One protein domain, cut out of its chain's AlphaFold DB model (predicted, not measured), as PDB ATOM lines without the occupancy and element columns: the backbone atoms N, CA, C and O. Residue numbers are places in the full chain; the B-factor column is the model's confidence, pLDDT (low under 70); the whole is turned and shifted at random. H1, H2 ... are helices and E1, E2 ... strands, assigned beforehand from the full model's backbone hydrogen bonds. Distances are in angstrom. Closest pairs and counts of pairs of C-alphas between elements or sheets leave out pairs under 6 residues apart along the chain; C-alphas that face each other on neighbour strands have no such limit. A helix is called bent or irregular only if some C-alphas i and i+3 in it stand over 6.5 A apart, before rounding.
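AT A GLANCE: This is residues 220 to 336 of the 570 residues of the protein "Predicted protein" of Phaeodactylum tricornutum (strain CCAP 1055/1) (UniProt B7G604). What does the model look like? A twisted sheet of six strands curls round one long helix, H1, making two layers with the helix on one face of the sheet. How is it built? The printed part has 117 residues, with E1, E2, H1, E3, E4, E5 and E6 in that order; the mixed sheet runs E2 E1 E6 E5 E4 E3, and the class is mixed, helices and strands. It is compact, with a radius of gyration of the C-alphas of 14.8 A, and elongated, spanning 48 by 30 by 23 A.

HOW THE PARTS SIT: How do the strands pair? E3, residues 274 to 286, E4, residues 290 to 301, E5, residues 304 to 315, and E6, residues 322 to 329, form a meander, each the antiparallel neighbour of the one before. Within hydrogen-bond range are N 277 and O 298 at 2.8 A, N 297 and O 308 at 2.8 A, and N 311 and O 326 at 2.9 A. E6 is parallel to E1, residues 223 to 232, with N 230 and O 325 at 2.8 A; E1 and E2, residues 243 to 246, are a hairpin, with N 229 and O 245 at 2.9 A. Where is the helix? H1, residues 248 to 270, is on the sheet; its closest C-alphas to E1 are Val 248 and Pro 225, 5.6 A, and to E3 Ala 266 and Ala 274, 5.3 A. In H1, 16 of 19 O i to N i+4 pairs are within hydrogen-bond range.

IN THESE COORDINATES: Where are the anchors? C-alpha 223 begins E1 at (29.116, -8.004, -127.882), and C-alpha 329 ends E6 at (32.544, -20.195, -110.221). Which elements are long? E5 measures 36.3 A, E4 35.8 A, E3 35.0 A and H1 33.9 A. Does anything bend? E1 bends by 103 degrees at residue 226, and H1 has a kink of 26 degrees near residue 263 and is only just irregular, with C-alphas 267 and 270 6.7 A apart.

THE WHOLE: How large is it? The two C-alphas farthest apart, of Lys 271 and Ala 288, are 49.1 A apart. Is it continuous and confident? The printed part has no cut and no long link; mean pLDDT of the printed part is 92.9, with residues 269, 270 and 272 under 70.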
ATOM      1  N   GLY A 220      34.395  -9.566-130.139       93.44
ATOM      2  CA  GLY A 220      33.802  -8.236-130.009       93.44
ATOM      3  C   GLY A 220      32.596  -7.980-130.912       93.44
ATOM      4  O   GLY A 220      31.710  -7.230-130.516       93.44
ATOM      5  N   LEU A 221      32.484  -8.650-132.065       93.62
ATOM      6  CA  LEU A 221      31.352  -8.471-132.989       93.62
ATOM      7  C   LEU A 221      30.017  -8.978-132.424       93.62
ATOM      8  O   LEU A 221      28.949  -8.530-132.842       93.62
ATOM      9  N   PHE A 222      30.079  -9.915-131.478       94.31
ATOM     10  CA  PHE A 222      28.904 -10.473-130.815       94.31
ATOM     11  C   PHE A 222      28.507  -9.685-129.567       94.31
ATOM     12  O   PHE A 222      27.450  -9.952-128.999       94.31
ATOM     13  N   LEU A 223      29.341  -8.750-129.111       96.56
ATOM     14  CA  LEU A 223      29.116  -8.004-127.882       96.56
ATOM     15  C   LEU A 223      28.475  -6.653-128.183       96.56
ATOM     16  O   LEU A 223      28.921  -5.909-129.053       96.56
ATOM     17  N   HIS A 224      27.445  -6.323-127.414       97.38
ATOM     18  CA  HIS A 224      26.814  -5.016-127.475       97.38
ATOM     19  C   HIS A 224      27.797  -3.929-126.996       97.38
ATOM     20  O   HIS A 224      28.524  -4.176-126.031       97.38
ATOM     21  N   PRO A 225      27.802  -2.703-127.564       97.50
ATOM     22  CA  PRO A 225      28.682  -1.614-127.119       97.50
ATOM     23  C   PRO A 225      28.637  -1.345-125.607       97.50
ATOM     24  O   PRO A 225      29.659  -1.041-124.996       97.50
ATOM     25  N   LEU A 226      27.457  -1.520-125.003       97.25
ATOM     26  CA  LEU A 226      27.193  -1.353-123.567       97.25
ATOM     27  C   LEU A 226      27.187  -2.678-122.782       97.25
ATOM     28  O   LEU A 226      26.520  -2.777-121.753       97.25
ATOM     29  N   VAL A 227      27.865  -3.718-123.276       98.25
ATOM     30  CA  VAL A 227      27.913  -5.025-122.609       98.25
ATOM     31  C   VAL A 227      28.454  -4.904-121.184       98.25
ATOM     32  O   VAL A 227      29.414  -4.181-120.925       98.25
ATOM     33  N   GLN A 228      27.859  -5.639-120.253       98.38
ATOM     34  CA  GLN A 228      28.308  -5.701-118.864       98.38
ATOM     35  C   GLN A 228      28.853  -7.091-118.538       98.38
ATOM     36  O   GLN A 228      28.336  -8.101-119.019       98.38
ATOM     37  N   LEU A 229      29.887  -7.159-117.699       98.19
ATOM     38  CA  LEU A 229      30.433  -8.418-117.189       98.19
ATOM     39  C   LEU A 229      30.225  -8.514-115.683       98.19
ATOM     40  O   LEU A 229      30.818  -7.748-114.928       98.19
ATOM     41  N   GLN A 230      29.481  -9.518-115.236       97.56
ATOM     42  CA  GLN A 230      29.332  -9.874-113.828       97.56
ATOM     43  C   GLN A 230      30.176 -11.098-113.480       97.56
ATOM     44  O   GLN A 230      30.241 -12.078-114.228       97.56
ATOM     45  N   LYS A 231      30.794 -11.069-112.299       96.06
ATOM     46  CA  LYS A 231      31.546 -12.204-111.761       96.06
ATOM     47  C   LYS A 231      30.907 -12.689-110.471       96.06
ATOM     48  O   LYS A 231      30.977 -12.004-109.460       96.06
ATOM     49  N   ASP A 232      30.404 -13.914-110.487       94.56
ATOM     50  CA  ASP A 232      29.805 -14.560-109.326       94.56
ATOM     51  C   ASP A 232      30.752 -15.633-108.760       94.56
ATOM     52  O   ASP A 232      31.262 -16.511-109.466       94.56
ATOM     53  N   LYS A 233      31.000 -15.571-107.450       93.00
ATOM     54  CA  LYS A 233      31.844 -16.531-106.723       93.00
ATOM     55  C   LYS A 233      31.131 -17.857-106.397       93.00
ATOM     56  O   LYS A 233      31.700 -18.658-105.663       93.00
ATOM     57  N   GLY A 234      29.938 -18.085-106.942       87.69
ATOM     58  CA  GLY A 234      29.090 -19.246-106.668       87.69
ATOM     59  C   GLY A 234      28.042 -18.982-105.588       87.69
ATOM     60  O   GLY A 234      27.474 -19.929-105.058       87.69
ATOM     61  N   LYS A 235      27.796 -17.710-105.248       89.44
ATOM     62  CA  LYS A 235      26.839 -17.308-104.208       89.44
ATOM     63  C   LYS A 235      25.401 -17.243-104.707       89.44
ATOM     64  O   LYS A 235      24.495 -17.154-103.893       89.44
ATOM     65  N   GLY A 236      25.191 -17.282-106.022       87.38
ATOM     66  CA  GLY A 236      23.849 -17.127-106.570       87.38
ATOM     67  C   GLY A 236      23.450 -15.665-106.756       87.38
ATOM     68  O   GLY A 236      22.262 -15.383-106.799       87.38
ATOM     69  N   GLU A 237      24.414 -14.744-106.874       92.31
ATOM     70  CA  GLU A 237      24.121 -13.311-106.970       92.31
ATOM     71  C   GLU A 237      23.191 -13.020-108.161       92.31
ATOM     72  O   GLU A 237      23.406 -13.561-109.258       92.31
ATOM     73  N   PRO A 238      22.156 -12.179-107.969       92.75
ATOM     74  CA  PRO A 238      21.215 -11.860-109.029       92.75
ATOM     75  C   PRO A 238      21.917 -11.127-110.176       92.75
ATOM     76  O   PRO A 238      22.890 -10.387-109.981       92.75
ATOM     77  N   ILE A 239      21.433 -11.361-111.396       93.69
ATOM     78  CA  ILE A 239      22.026 -10.808-112.617       93.69
ATOM     79  C   ILE A 239      21.955  -9.273-112.569       93.69
ATOM     80  O   ILE A 239      20.888  -8.711-112.347       93.69
ATOM     81  N   GLY A 240      23.087  -8.608-112.801       94.19
ATOM     82  CA  GLY A 240      23.245  -7.153-112.796       94.19
ATOM     83  C   GLY A 240      23.754  -6.544-111.485       94.19
ATOM     84  O   GLY A 240      24.014  -5.348-111.456       94.19
ATOM     85  N   THR A 241      23.934  -7.316-110.406       94.50
ATOM     86  CA  THR A 241      24.325  -6.737-109.098       94.50
ATOM     87  C   THR A 241      25.830  -6.620-108.875       94.50
ATOM     88  O   THR A 241      26.289  -5.626-108.320       94.50
ATOM     89  N   ALA A 242      26.619  -7.592-109.337       94.44
ATOM     90  CA  ALA A 242      28.075  -7.618-109.159       94.44
ATOM     91  C   ALA A 242      28.826  -7.365-110.477       94.44
ATOM     92  O   ALA A 242      29.703  -8.139-110.888       94.44
ATOM     93  N   VAL A 243      28.440  -6.296-111.175       97.44
ATOM     94  CA  VAL A 243      29.077  -5.897-112.434       97.44
ATOM     95  C   VAL A 243      30.503  -5.444-112.152       97.44
ATOM     96  O   VAL A 243      30.757  -4.593-111.305       97.44
ATOM     97  N   CYS A 244      31.452  -6.050-112.852       97.50
ATOM     98  CA  CYS A 244      32.870  -5.792-112.677       97.50
ATOM     99  C   CYS A 244      33.500  -5.068-113.866       97.50
ATOM    100  O   CYS A 244      34.562  -4.492-113.679       97.50
ATOM    101  N   ALA A 245      32.913  -5.089-115.062       97.94
ATOM    102  CA  ALA A 245      33.384  -4.325-116.220       97.94
ATOM    103  C   ALA A 245      32.207  -3.890-117.090       97.94
ATOM    104  O   ALA A 245      31.217  -4.625-117.179       97.94
ATOM    105  N   ASN A 246      32.356  -2.733-117.732       98.12
ATOM    106  CA  ASN A 246      31.345  -2.128-118.589       98.12
ATOM    107  C   ASN A 246      31.952  -1.772-119.949       98.12
ATOM    108  O   ASN A 246      33.028  -1.191-120.040       98.12
ATOM    109  N   GLY A 247      31.233  -2.095-121.018       98.00
ATOM    110  CA  GLY A 247      31.662  -1.864-122.390       98.00
ATOM    111  C   GLY A 247      32.535  -2.981-122.963       98.00
ATOM    112  O   GLY A 247      33.173  -3.759-122.251       98.00
ATOM    113  N   VAL A 248      32.562  -3.064-124.295       97.75
ATOM    114  CA  VAL A 248      33.165  -4.185-125.039       97.75
ATOM    115  C   VAL A 248      34.638  -4.402-124.685       97.75
ATOM    116  O   VAL A 248      35.040  -5.534-124.419       97.75
ATOM    117  N   SER A 249      35.434  -3.329-124.636       97.25
ATOM    118  CA  SER A 249      36.882  -3.416-124.399       97.25
ATOM    119  C   SER A 249      37.211  -3.997-123.018       97.25
ATOM    120  O   SER A 249      37.920  -5.002-122.916       97.25
ATOM    121  N   GLU A 250      36.631  -3.434-121.952       97.94
ATOM    122  CA  GLU A 250      36.877  -3.887-120.578       97.94
ATOM    123  C   GLU A 250      36.377  -5.317-120.349       97.94
ATOM    124  O   GLU A 250      37.044  -6.132-119.696       97.94
ATOM    125  N   VAL A 251      35.202  -5.642-120.900       97.94
ATOM    126  CA  VAL A 251      34.609  -6.976-120.801       97.94
ATOM    127  C   VAL A 251      35.486  -8.010-121.503       97.94
ATOM    128  O   VAL A 251      35.816  -9.031-120.893       97.94
ATOM    129  N   LEU A 252      35.937  -7.741-122.734       97.00
ATOM    130  CA  LEU A 252      36.850  -8.630-123.458       97.00
ATOM    131  C   LEU A 252      38.188  -8.778-122.744       97.00
ATOM    132  O   LEU A 252      38.681  -9.895-122.619       97.00
ATOM    133  N   GLN A 253      38.768  -7.696-122.225       96.88
ATOM    134  CA  GLN A 253      40.031  -7.761-121.492       96.88
ATOM    135  C   GLN A 253      39.919  -8.673-120.259       96.88
ATOM    136  O   GLN A 253      40.792  -9.518-120.022       96.88
ATOM    137  N   LYS A 254      38.828  -8.566-119.489       97.06
ATOM    138  CA  LYS A 254      38.591  -9.434-118.326       97.06
ATOM    139  C   LYS A 254      38.268 -10.870-118.720       97.06
ATOM    140  O   LYS A 254      38.743 -11.788-118.047       97.06
ATOM    141  N   LEU A 255      37.509 -11.078-119.798       96.31
ATOM    142  CA  LEU A 255      37.232 -12.409-120.337       96.31
ATOM    143  C   LEU A 255      38.513 -13.091-120.807       96.31
ATOM    144  O   LEU A 255      38.791 -14.196-120.354       96.31
ATOM    145  N   ARG A 256      39.337 -12.411-121.610       95.75
ATOM    146  CA  ARG A 256      40.659 -12.885-122.045       95.75
ATOM    147  C   ARG A 256      41.528 -13.248-120.852       95.75
ATOM    148  O   ARG A 256      41.991 -14.377-120.760       95.75
ATOM    149  N   SER A 257      41.640 -12.355-119.866       95.94
ATOM    150  CA  SER A 257      42.405 -12.613-118.637       95.94
ATOM    151  C   SER A 257      41.907 -13.845-117.871       95.94
ATOM    152  O   SER A 257      42.691 -14.556-117.246       95.94
ATOM    153  N   LYS A 258      40.595 -14.118-117.878       94.44
ATOM    154  CA  LYS A 258      40.017 -15.301-117.220       94.44
ATOM    155  C   LYS A 258      40.215 -16.574-118.034       94.44
ATOM    156  O   LYS A 258      40.588 -17.588-117.451       94.44
ATOM    157  N   MET A 259      40.005 -16.512-119.345       94.38
ATOM    158  CA  MET A 259      40.210 -17.639-120.252       94.38
ATOM    159  C   MET A 259      41.684 -18.027-120.331       94.38
ATOM    160  O   MET A 259      41.973 -19.218-120.361       94.38
ATOM    161  N   LYS A 260      42.605 -17.060-120.247       94.31
ATOM    162  CA  LYS A 260      44.048 -17.291-120.132       94.31
ATOM    163  C   LYS A 260      44.369 -18.218-118.965       94.31
ATOM    164  O   LYS A 260      44.896 -19.296-119.183       94.31
ATOM    165  N   VAL A 261      43.932 -17.857-117.755       92.44
ATOM    166  CA  VAL A 261      44.163 -18.663-116.542       92.44
ATOM    167  C   VAL A 261      43.562 -20.066-116.669       92.44
ATOM    168  O   VAL A 261      44.186 -21.042-116.273       92.44
ATOM    169  N   ILE A 262      42.350 -20.191-117.222       90.56
ATOM    170  CA  ILE A 262      41.708 -21.502-117.425       90.56
ATOM    171  C   ILE A 262      42.509 -22.354-118.422       90.56
ATOM    172  O   ILE A 262      42.666 -23.557-118.220       90.56
ATOM    173  N   THR A 263      43.014 -21.727-119.482       91.19
ATOM    174  CA  THR A 263      43.728 -22.391-120.576       91.19
ATOM    175  C   THR A 263      45.152 -22.775-120.168       91.19
ATOM    176  O   THR A 263      45.562 -23.899-120.431       91.19
ATOM    177  N   GLU A 264      45.875 -21.910-119.454       90.94
ATOM    178  CA  GLU A 264      47.194 -22.207-118.870       90.94
ATOM    179  C   GLU A 264      47.125 -23.433-117.959       90.94
ATOM    180  O   GLU A 264      47.847 -24.407-118.170       90.94
ATOM    181  N   LEU A 265      46.155 -23.456-117.034       88.69
ATOM    182  CA  LEU A 265      45.924 -24.605-116.153       88.69
ATOM    183  C   LEU A 265      45.607 -25.897-116.922       88.69
ATOM    184  O   LEU A 265      45.881 -26.984-116.421       88.69
ATOM    185  N   ALA A 266      45.019 -25.798-118.118       87.88
ATOM    186  CA  ALA A 266      44.711 -26.948-118.960       87.88
ATOM    187  C   ALA A 266      45.898 -27.405-119.835       87.88
ATOM    188  O   ALA A 266      46.002 -28.598-120.112       87.88
ATOM    189  N   ILE A 267      46.778 -26.498-120.278       84.19
ATOM    190  CA  ILE A 267      47.907 -26.797-121.185       84.19
ATOM    191  C   ILE A 267      49.165 -27.229-120.432       84.19
ATOM    192  O   ILE A 267      49.863 -28.138-120.899       84.19
ATOM    193  N   ASP A 268      49.439 -26.655-119.254       78.31
ATOM    194  CA  ASP A 268      50.573 -27.052-118.396       78.31
ATOM    195  C   ASP A 268      50.495 -28.529-117.958       78.31
ATOM    196  O   ASP A 268      51.434 -29.112-117.404       78.31
ATOM    197  N   ALA A 269      49.396 -29.187-118.326       59.41
ATOM    198  CA  ALA A 269      49.155 -30.603-118.215       59.41
ATOM    199  C   ALA A 269      50.186 -31.525-118.892       59.41
ATOM    200  O   ALA A 269      50.201 -32.726-118.623       59.41
ATOM    201  N   LYS A 270      51.117 -31.007-119.705       63.59
ATOM    202  CA  LYS A 270      52.270 -31.810-120.159       63.59
ATOM    203  C   LYS A 270      53.106 -32.369-118.992       63.59
ATOM    204  O   LYS A 270      53.823 -33.344-119.197       63.59
ATOM    205  N   LYS A 271      52.985 -31.811-117.776       71.06
ATOM    206  CA  LYS A 271      53.562 -32.368-116.533       71.06
ATOM    207  C   LYS A 271      52.524 -32.813-115.484       71.06
ATOM    208  O   LYS A 271      52.915 -33.367-114.462       71.06
ATOM    209  N   GLY A 272      51.220 -32.619-115.705       61.03
ATOM    210  CA  GLY A 272      50.178 -32.885-114.702       61.03
ATOM    211  C   GLY A 272      48.810 -33.202-115.310       61.03
ATOM    212  O   GLY A 272      48.455 -32.718-116.363       61.03
ATOM    213  N   SER A 273      47.999 -34.028-114.660       78.12
ATOM    214  CA  SER A 273      46.738 -34.576-115.198       78.12
ATOM    215  C   SER A 273      45.567 -33.565-115.300       78.12
ATOM    216  O   SER A 273      44.439 -33.890-114.907       78.12
ATOM    217  N   ALA A 274      45.794 -32.333-115.763       89.06
ATOM    218  CA  ALA A 274      44.717 -31.372-115.952       89.06
ATOM    219  C   ALA A 274      44.013 -31.584-117.304       89.06
ATOM    220  O   ALA A 274      44.648 -31.696-118.347       89.06
ATOM    221  N   THR A 275      42.684 -31.674-117.295       91.62
ATOM    222  CA  THR A 275      41.864 -31.801-118.506       91.62
ATOM    223  C   THR A 275      40.699 -30.834-118.431       91.62
ATOM    224  O   THR A 275      39.989 -30.807-117.423       91.62
ATOM    225  N   MET A 276      40.449 -30.095-119.505       93.69
ATOM    226  CA  MET A 276      39.265 -29.254-119.635       93.69
ATOM    227  C   MET A 276      38.203 -29.981-120.464       93.69
ATOM    228  O   MET A 276      38.481 -30.486-121.551       93.69
ATOM    229  N   LYS A 277      36.973 -30.036-119.955       94.56
ATOM    230  CA  LYS A 277      35.793 -30.524-120.670       94.56
ATOM    231  C   LYS A 277      34.780 -29.405-120.787       94.56
ATOM    232  O   LYS A 277      34.490 -28.710-119.821       94.56
ATOM    233  N   ARG A 278      34.198 -29.260-121.967       94.75
ATOM    234  CA  ARG A 278      33.160 -28.272-122.231       94.75
ATOM    235  C   ARG A 278      31.818 -28.964-122.414       94.75
ATOM    236  O   ARG A 278      31.703 -29.890-123.215       94.75
ATOM    237  N   LYS A 279      30.805 -28.507-121.681       95.06
ATOM    238  CA  LYS A 279      29.400 -28.832-121.938       95.06
ATOM    239  C   LYS A 279      28.843 -27.764-122.887       95.06
ATOM    240  O   LYS A 279      29.005 -26.573-122.620       95.06
ATOM    241  N   GLN A 280      28.219 -28.199-123.983       95.19
ATOM    242  CA  GLN A 280      27.639 -27.309-124.998       95.19
ATOM    243  C   GLN A 280      26.653 -26.311-124.388       95.19
ATOM    244  O   GLN A 280      25.994 -26.600-123.374       95.19
ATOM    245  N   ALA A 281      26.565 -25.140-125.010       96.25
ATOM    246  CA  ALA A 281      25.621 -24.124-124.599       96.25
ATOM    247  C   ALA A 281      24.174 -24.595-124.803       96.25
ATOM    248  O   ALA A 281      23.851 -25.388-125.687       96.25
ATOM    249  N   ARG A 282      23.276 -24.113-123.946       95.31
ATOM    250  CA  ARG A 282      21.831 -24.327-124.059       95.31
ATOM    251  C   ARG A 282      21.101 -23.038-123.761       95.31
ATOM    252  O   ARG A 282      21.520 -22.277-122.892       95.31
ATOM    253  N   VAL A 283      19.974 -22.829-124.426       94.75
ATOM    254  CA  VAL A 283      19.037 -21.771-124.049       94.75
ATOM    255  C   VAL A 283      18.489 -22.081-122.656       94.75
ATOM    256  O   VAL A 283      17.898 -23.141-122.448       94.75
ATOM    257  N   SER A 284      18.683 -21.162-121.710       93.62
ATOM    258  CA  SER A 284      18.182 -21.302-120.342       93.62
ATOM    259  C   SER A 284      16.878 -20.562-120.093       93.62
ATOM    260  O   SER A 284      16.027 -21.052-119.363       93.62
ATOM    261  N   MET A 285      16.723 -19.390-120.701       92.75
ATOM    262  CA  MET A 285      15.550 -18.533-120.573       92.75
ATOM    263  C   MET A 285      15.335 -17.855-121.920       92.75
ATOM    264  O   MET A 285      16.298 -17.528-122.611       92.75
ATOM    265  N   GLN A 286      14.086 -17.641-122.319       94.12
ATOM    266  CA  GLN A 286      13.814 -16.624-123.329       94.12
ATOM    267  C   GLN A 286      12.659 -15.775-122.829       94.12
ATOM    268  O   GLN A 286      11.655 -16.292-122.341       94.12
ATOM    269  N   ASP A 287      12.839 -14.483-122.978       93.62
ATOM    270  CA  ASP A 287      11.871 -13.438-122.728       93.62
ATOM    271  C   ASP A 287      11.522 -12.793-124.083       93.62
ATOM    272  O   ASP A 287      12.173 -13.035-125.102       93.62
ATOM    273  N   ALA A 288      10.495 -11.952-124.120       92.50
ATOM    274  CA  ALA A 288      10.178 -11.132-125.280       92.50
ATOM    275  C   ALA A 288      11.329 -10.179-125.650       92.50
ATOM    276  O   ALA A 288      11.445  -9.810-126.821       92.50
ATOM    277  N   LYS A 289      12.144  -9.787-124.657       94.69
ATOM    278  CA  LYS A 289      13.222  -8.798-124.794       94.69
ATOM    279  C   LYS A 289      14.613  -9.395-124.969       94.69
ATOM    280  O   LYS A 289      15.455  -8.800-125.629       94.69
ATOM    281  N   PHE A 290      14.867 -10.558-124.380       96.31
ATOM    282  CA  PHE A 290      16.193 -11.161-124.396       96.31
ATOM    283  C   PHE A 290      16.133 -12.684-124.422       96.31
ATOM    284  O   PHE A 290      15.154 -13.301-124.007       96.31
ATOM    285  N   ILE A 291      17.224 -13.302-124.854       96.38
ATOM    286  CA  ILE A 291      17.454 -14.742-124.750       96.38
ATOM    287  C   ILE A 291      18.661 -14.973-123.852       96.38
ATOM    288  O   ILE A 291      19.689 -14.331-124.013       96.38
ATOM    289  N   GLU A 292      18.564 -15.897-122.902       96.69
ATOM    290  CA  GLU A 292      19.708 -16.334-122.107       96.69
ATOM    291  C   GLU A 292      20.187 -17.697-122.562       96.69
ATOM    292  O   GLU A 292      19.409 -18.633-122.767       96.69
ATOM    293  N   THR A 293      21.501 -17.821-122.646       97.25
ATOM    294  CA  THR A 293      22.184 -19.067-122.968       97.25
ATOM    295  C   THR A 293      23.225 -19.359-121.904       97.25
ATOM    296  O   THR A 293      23.878 -18.448-121.401       97.25
ATOM    297  N   ARG A 294      23.381 -20.633-121.555       96.88
ATOM    298  CA  ARG A 294      24.283 -21.098-120.503       96.88
ATOM    299  C   ARG A 294      25.151 -22.233-121.009       96.88
ATOM    300  O   ARG A 294      24.638 -23.162-121.628       96.88
ATOM    301  N   SER A 295      26.435 -22.186-120.690       96.56
ATOM    302  CA  SER A 295      27.390 -23.271-120.904       96.56
ATOM    303  C   SER A 295      28.207 -23.517-119.637       96.56
ATOM    304  O   SER A 295      28.236 -22.682-118.728       96.56
ATOM    305  N   VAL A 296      28.851 -24.682-119.547       96.31
ATOM    306  CA  VAL A 296      29.716 -25.027-118.412       96.31
ATOM    307  C   VAL A 296      31.059 -25.538-118.914       96.31
ATOM    308  O   VAL A 296      31.130 -26.459-119.730       96.31
ATOM    309  N   LEU A 297      32.126 -24.962-118.372       95.69
ATOM    310  CA  LEU A 297      33.502 -25.416-118.521       95.69
ATOM    311  C   LEU A 297      33.907 -26.165-117.249       95.69
ATOM    312  O   LEU A 297      33.939 -25.598-116.161       95.69
ATOM    313  N   GLU A 298      34.199 -27.450-117.376       95.38
ATOM    314  CA  GLU A 298      34.674 -28.314-116.301       95.38
ATOM    315  C   GLU A 298      36.192 -28.478-116.420       95.38
ATOM    316  O   GLU A 298      36.691 -29.139-117.330       95.38
ATOM    317  N   LEU A 299      36.932 -27.891-115.486       94.25
ATOM    318  CA  LEU A 299      38.373 -28.057-115.356       94.25
ATOM    319  C   LEU A 299      38.654 -29.154-114.325       94.25
ATOM    320  O   LEU A 299      38.367 -28.986-113.140       94.25
ATOM    321  N   ARG A 300      39.206 -30.285-114.764       93.44
ATOM    322  CA  ARG A 300      39.664 -31.374-113.888       93.44
ATOM    323  C   ARG A 300      41.166 -31.260-113.697       93.44
ATOM    324  O   ARG A 300      41.867 -31.101-114.681       93.44
ATOM    325  N   MET A 301      41.647 -31.376-112.467       91.81
ATOM    326  CA  MET A 301      43.057 -31.345-112.074       91.81
ATOM    327  C   MET A 301      43.293 -32.499-111.091       91.81
ATOM    328  O   MET A 301      43.150 -32.346-109.877       91.81
ATOM    329  N   GLY A 302      43.574 -33.696-111.617       89.62
ATOM    330  CA  GLY A 302      43.646 -34.913-110.801       89.62
ATOM    331  C   GLY A 302      42.295 -35.256-110.156       89.62
ATOM    332  O   GLY A 302      41.331 -35.538-110.864       89.62
ATOM    333  N   PHE A 303      42.222 -35.231-108.819       89.62
ATOM    334  CA  PHE A 303      40.991 -35.485-108.052       89.62
ATOM    335  C   PHE A 303      40.119 -34.235-107.847       89.62
ATOM    336  O   PHE A 303      38.971 -34.354-107.422       89.62
ATOM    337  N   LEU A 304      40.642 -33.039-108.140       89.25
ATOM    338  CA  LEU A 304      39.890 -31.792-108.034       89.25
ATOM    339  C   LEU A 304      39.180 -31.495-109.355       89.25
ATOM    340  O   LEU A 304      39.790 -31.541-110.421       89.25
ATOM    341  N   SER A 305      37.898 -31.137-109.296       92.81
ATOM    342  CA  SER A 305      37.149 -30.628-110.447       92.81
ATOM    343  C   SER A 305      36.503 -29.294-110.106       92.81
ATOM    344  O   SER A 305      35.784 -29.195-109.113       92.81
ATOM    345  N   ILE A 306      36.726 -28.283-110.941       94.31
ATOM    346  CA  ILE A 306      36.114 -26.961-110.815       94.31
ATOM    347  C   ILE A 306      35.240 -26.726-112.041       94.31
ATOM    348  O   ILE A 306      35.698 -26.861-113.174       94.31
ATOM    349  N   GLN A 307      33.985 -26.353-111.818       95.19
ATOM    350  CA  GLN A 307      33.057 -25.995-112.886       95.19
ATOM    351  C   GLN A 307      32.874 -24.478-112.941       95.19
ATOM    352  O   GLN A 307      32.581 -23.837-111.927       95.19
ATOM    353  N   TYR A 308      33.032 -23.913-114.132       96.06
ATOM    354  CA  TYR A 308      32.764 -22.517-114.451       96.06
ATOM    355  C   TYR A 308      31.536 -22.446-115.348       96.06
ATOM    356  O   TYR A 308      31.533 -23.007-116.441       96.06
ATOM    357  N   GLY A 309      30.490 -21.765-114.895       96.56
ATOM    358  CA  GLY A 309      29.333 -21.453-115.722       96.56
ATOM    359  C   GLY A 309      29.538 -20.137-116.449       96.56
ATOM    360  O   GLY A 309      29.940 -19.145-115.837       96.56
ATOM    361  N   VAL A 310      29.223 -20.128-117.739       97.31
ATOM    362  CA  VAL A 310      29.153 -18.914-118.551       97.31
ATOM    363  C   VAL A 310      27.702 -18.712-118.955       97.31
ATOM    364  O   VAL A 310      27.083 -19.612-119.523       97.31
ATOM    365  N   LEU A 311      27.150 -17.543-118.647       97.25
ATOM    366  CA  LEU A 311      25.826 -17.118-119.091       97.25
ATOM    367  C   LEU A 311      25.983 -15.907-120.004       97.25
ATOM    368  O   LEU A 311      26.641 -14.939-119.629       97.25
ATOM    369  N   LEU A 312      25.357 -15.965-121.178       97.94
ATOM    370  CA  LEU A 312      25.249 -14.843-122.108       97.94
ATOM    371  C   LEU A 312      23.776 -14.467-122.260       97.94
ATOM    372  O   LEU A 312      22.948 -15.335-122.566       97.94
ATOM    373  N   ARG A 313      23.461 -13.189-122.040       97.69
ATOM    374  CA  ARG A 313      22.144 -12.604-122.311       97.69
ATOM    375  C   ARG A 313      22.212 -11.823-123.619       97.69
ATOM    376  O   ARG A 313      22.956 -10.850-123.714       97.69
ATOM    377  N   TRP A 314      21.431 -12.261-124.592       97.88
ATOM    378  CA  TRP A 314      21.311 -11.709-125.934       97.88
ATOM    379  C   TRP A 314      20.113 -10.773-125.992       97.88
ATOM    380  O   TRP A 314      19.016 -11.180-125.612       97.88
ATOM    381  N   ASP A 315      20.298  -9.549-126.464       96.81
ATOM    382  CA  ASP A 315      19.186  -8.679-126.831       96.81
ATOM    383  C   ASP A 315      18.612  -9.149-128.171       96.81
ATOM    384  O   ASP A 315      19.317  -9.195-129.173       96.81
ATOM    385  N   VAL A 316      17.334  -9.528-128.183       95.81
ATOM    386  CA  VAL A 316      16.666 -10.062-129.384       95.81
ATOM    387  C   VAL A 316      15.720  -9.068-130.038       95.81
ATOM    388  O   VAL A 316      15.075  -9.412-131.030       95.81
ATOM    389  N   VAL A 317      15.582  -7.874-129.461       93.94
ATOM    390  CA  VAL A 317      14.661  -6.850-129.953       93.94
ATOM    391  C   VAL A 317      15.386  -5.905-130.890       93.94
ATOM    392  O   VAL A 317      14.864  -5.627-131.966       93.94
ATOM    393  N   GLU A 318      16.569  -5.435-130.499       93.75
ATOM    394  CA  GLU A 318      17.242  -4.359-131.226       93.75
ATOM    395  C   GLU A 318      18.463  -4.872-131.989       93.75
ATOM    396  O   GLU A 318      18.565  -4.671-133.198       93.75
ATOM    397  N   THR A 319      19.379  -5.556-131.300       94.25
ATOM    398  CA  THR A 319      20.739  -5.760-131.826       94.25
ATOM    399  C   THR A 319      21.092  -7.199-132.188       94.25
ATOM    400  O   THR A 319      21.943  -7.420-133.047       94.25
ATOM    401  N   GLY A 320      20.482  -8.198-131.545       94.38
ATOM    402  CA  GLY A 320      20.933  -9.592-131.652       94.38
ATOM    403  C   GLY A 320      22.270  -9.857-130.945       94.38
ATOM    404  O   GLY A 320      22.854 -10.923-131.137       94.38
ATOM    405  N   GLN A 321      22.781  -8.898-130.161       96.75
ATOM    406  CA  GLN A 321      24.101  -8.942-129.525       96.75
ATOM    407  C   GLN A 321      24.016  -9.265-128.027       96.75
ATOM    408  O   GLN A 321      22.970  -9.152-127.387       96.75
ATOM    409  N   VAL A 322      25.141  -9.670-127.439       97.56
ATOM    410  CA  VAL A 322      25.261  -9.968-126.009       97.56
ATOM    411  C   VAL A 322      25.327  -8.671-125.206       97.56
ATOM    412  O   VAL A 322      26.295  -7.919-125.306       97.56
ATOM    413  N   VAL A 323      24.333  -8.445-124.349       97.94
ATOM    414  CA  VAL A 323      24.250  -7.280-123.449       97.94
ATOM    415  C   VAL A 323      24.799  -7.562-122.049       97.94
ATOM    416  O   VAL A 323      25.199  -6.642-121.341       97.94
ATOM    417  N   MET A 324      24.854  -8.830-121.637       97.31
ATOM    418  CA  MET A 324      25.366  -9.228-120.323       97.31
ATOM    419  C   MET A 324      26.116 -10.554-120.421       97.31
ATOM    420  O   MET A 324      25.605 -11.529-120.976       97.31
ATOM    421  N   VAL A 325      27.294 -10.596-119.807       97.75
ATOM    422  CA  VAL A 325      28.103 -11.797-119.604       97.75
ATOM    423  C   VAL A 325      28.195 -12.065-118.108       97.75
ATOM    424  O   VAL A 325      28.592 -11.191-117.342       97.75
ATOM    425  N   VAL A 326      27.869 -13.277-117.668       97.31
ATOM    426  CA  VAL A 326      28.038 -13.687-116.267       97.31
ATOM    427  C   VAL A 326      28.978 -14.880-116.197       97.31
ATOM    428  O   VAL A 326      28.728 -15.921-116.805       97.31
ATOM    429  N   LEU A 327      30.053 -14.734-115.424       96.88
ATOM    430  CA  LEU A 327      30.987 -15.809-115.103       96.88
ATOM    431  C   LEU A 327      30.752 -16.267-113.668       96.88
ATOM    432  O   LEU A 327      31.057 -15.531-112.729       96.88
ATOM    433  N   ARG A 328      30.254 -17.492-113.489       96.00
ATOM    434  CA  ARG A 328      29.995 -18.077-112.169       96.00
ATOM    435  C   ARG A 328      30.989 -19.199-111.873       96.00
ATOM    436  O   ARG A 328      31.157 -20.120-112.669       96.00
ATOM    437  N   LYS A 329      31.668 -19.122-110.726       94.94
ATOM    438  CA  LYS A 329      32.544 -20.195-110.221       94.94
ATOM    439  C   LYS A 329      31.716 -21.222-109.438       94.94
ATOM    440  O   LYS A 329      30.746 -20.843-108.795       94.94
ATOM    441  N   MET A 330      32.151 -22.483-109.433       91.62
ATOM    442  CA  MET A 330      31.525 -23.582-108.681       91.62
ATOM    443  C   MET A 330      30.072 -23.823-109.102       91.62
ATOM    444  O   MET A 330      29.179 -23.939-108.268       91.62
ATOM    445  N   CYS A 331      29.820 -23.867-110.410       90.81
ATOM    446  CA  CYS A 331      28.478 -24.168-110.897       90.81
ATOM    447  C   CYS A 331      28.087 -25.615-110.586       90.81
ATOM    448  O   CYS A 331      28.837 -26.544-110.874       90.81
ATOM    449  N   TYR A 332      26.889 -25.782-110.031       86.12
ATOM    450  CA  TYR A 332      26.236 -27.077-109.856       86.12
ATOM    451  C   TYR A 332      25.410 -27.436-111.095       86.12
ATOM    452  O   TYR A 332      25.173 -26.590-111.959       86.12
ATOM    453  N   ASP A 333      24.910 -28.671-111.170       81.38
ATOM    454  CA  ASP A 333      24.089 -29.123-112.302       81.38
ATOM    455  C   ASP A 333      22.803 -28.291-112.488       81.38
ATOM    456  O   ASP A 333      22.330 -28.160-113.616       81.38
ATOM    457  N   HIS A 334      22.312 -27.629-111.431       83.25
ATOM    458  CA  HIS A 334      21.209 -26.653-111.475       83.25
ATOM    459  C   HIS A 334      21.537 -25.356-112.237       83.25
ATOM    460  O   HIS A 334      20.654 -24.535-112.481       83.25
ATOM    461  N   PHE A 335      22.804 -25.124-112.605       86.62
ATOM    462  CA  PHE A 335      23.167 -23.998-113.464       86.62
ATOM    463  C   PHE A 335      22.546 -24.147-114.855       86.62
ATOM    464  O   PHE A 335      22.087 -23.159-115.436       86.62
ATOM    465  N   TYR A 336      22.485 -25.381-115.364       81.94
ATOM    466  CA  TYR A 336      21.586 -25.696-116.461       81.94
ATOM    467  C   TYR A 336      20.162 -25.754-115.916       81.94
ATOM    468  O   TYR A 336      19.958 -26.322-114.844       81.94
TER     469      TYR A 336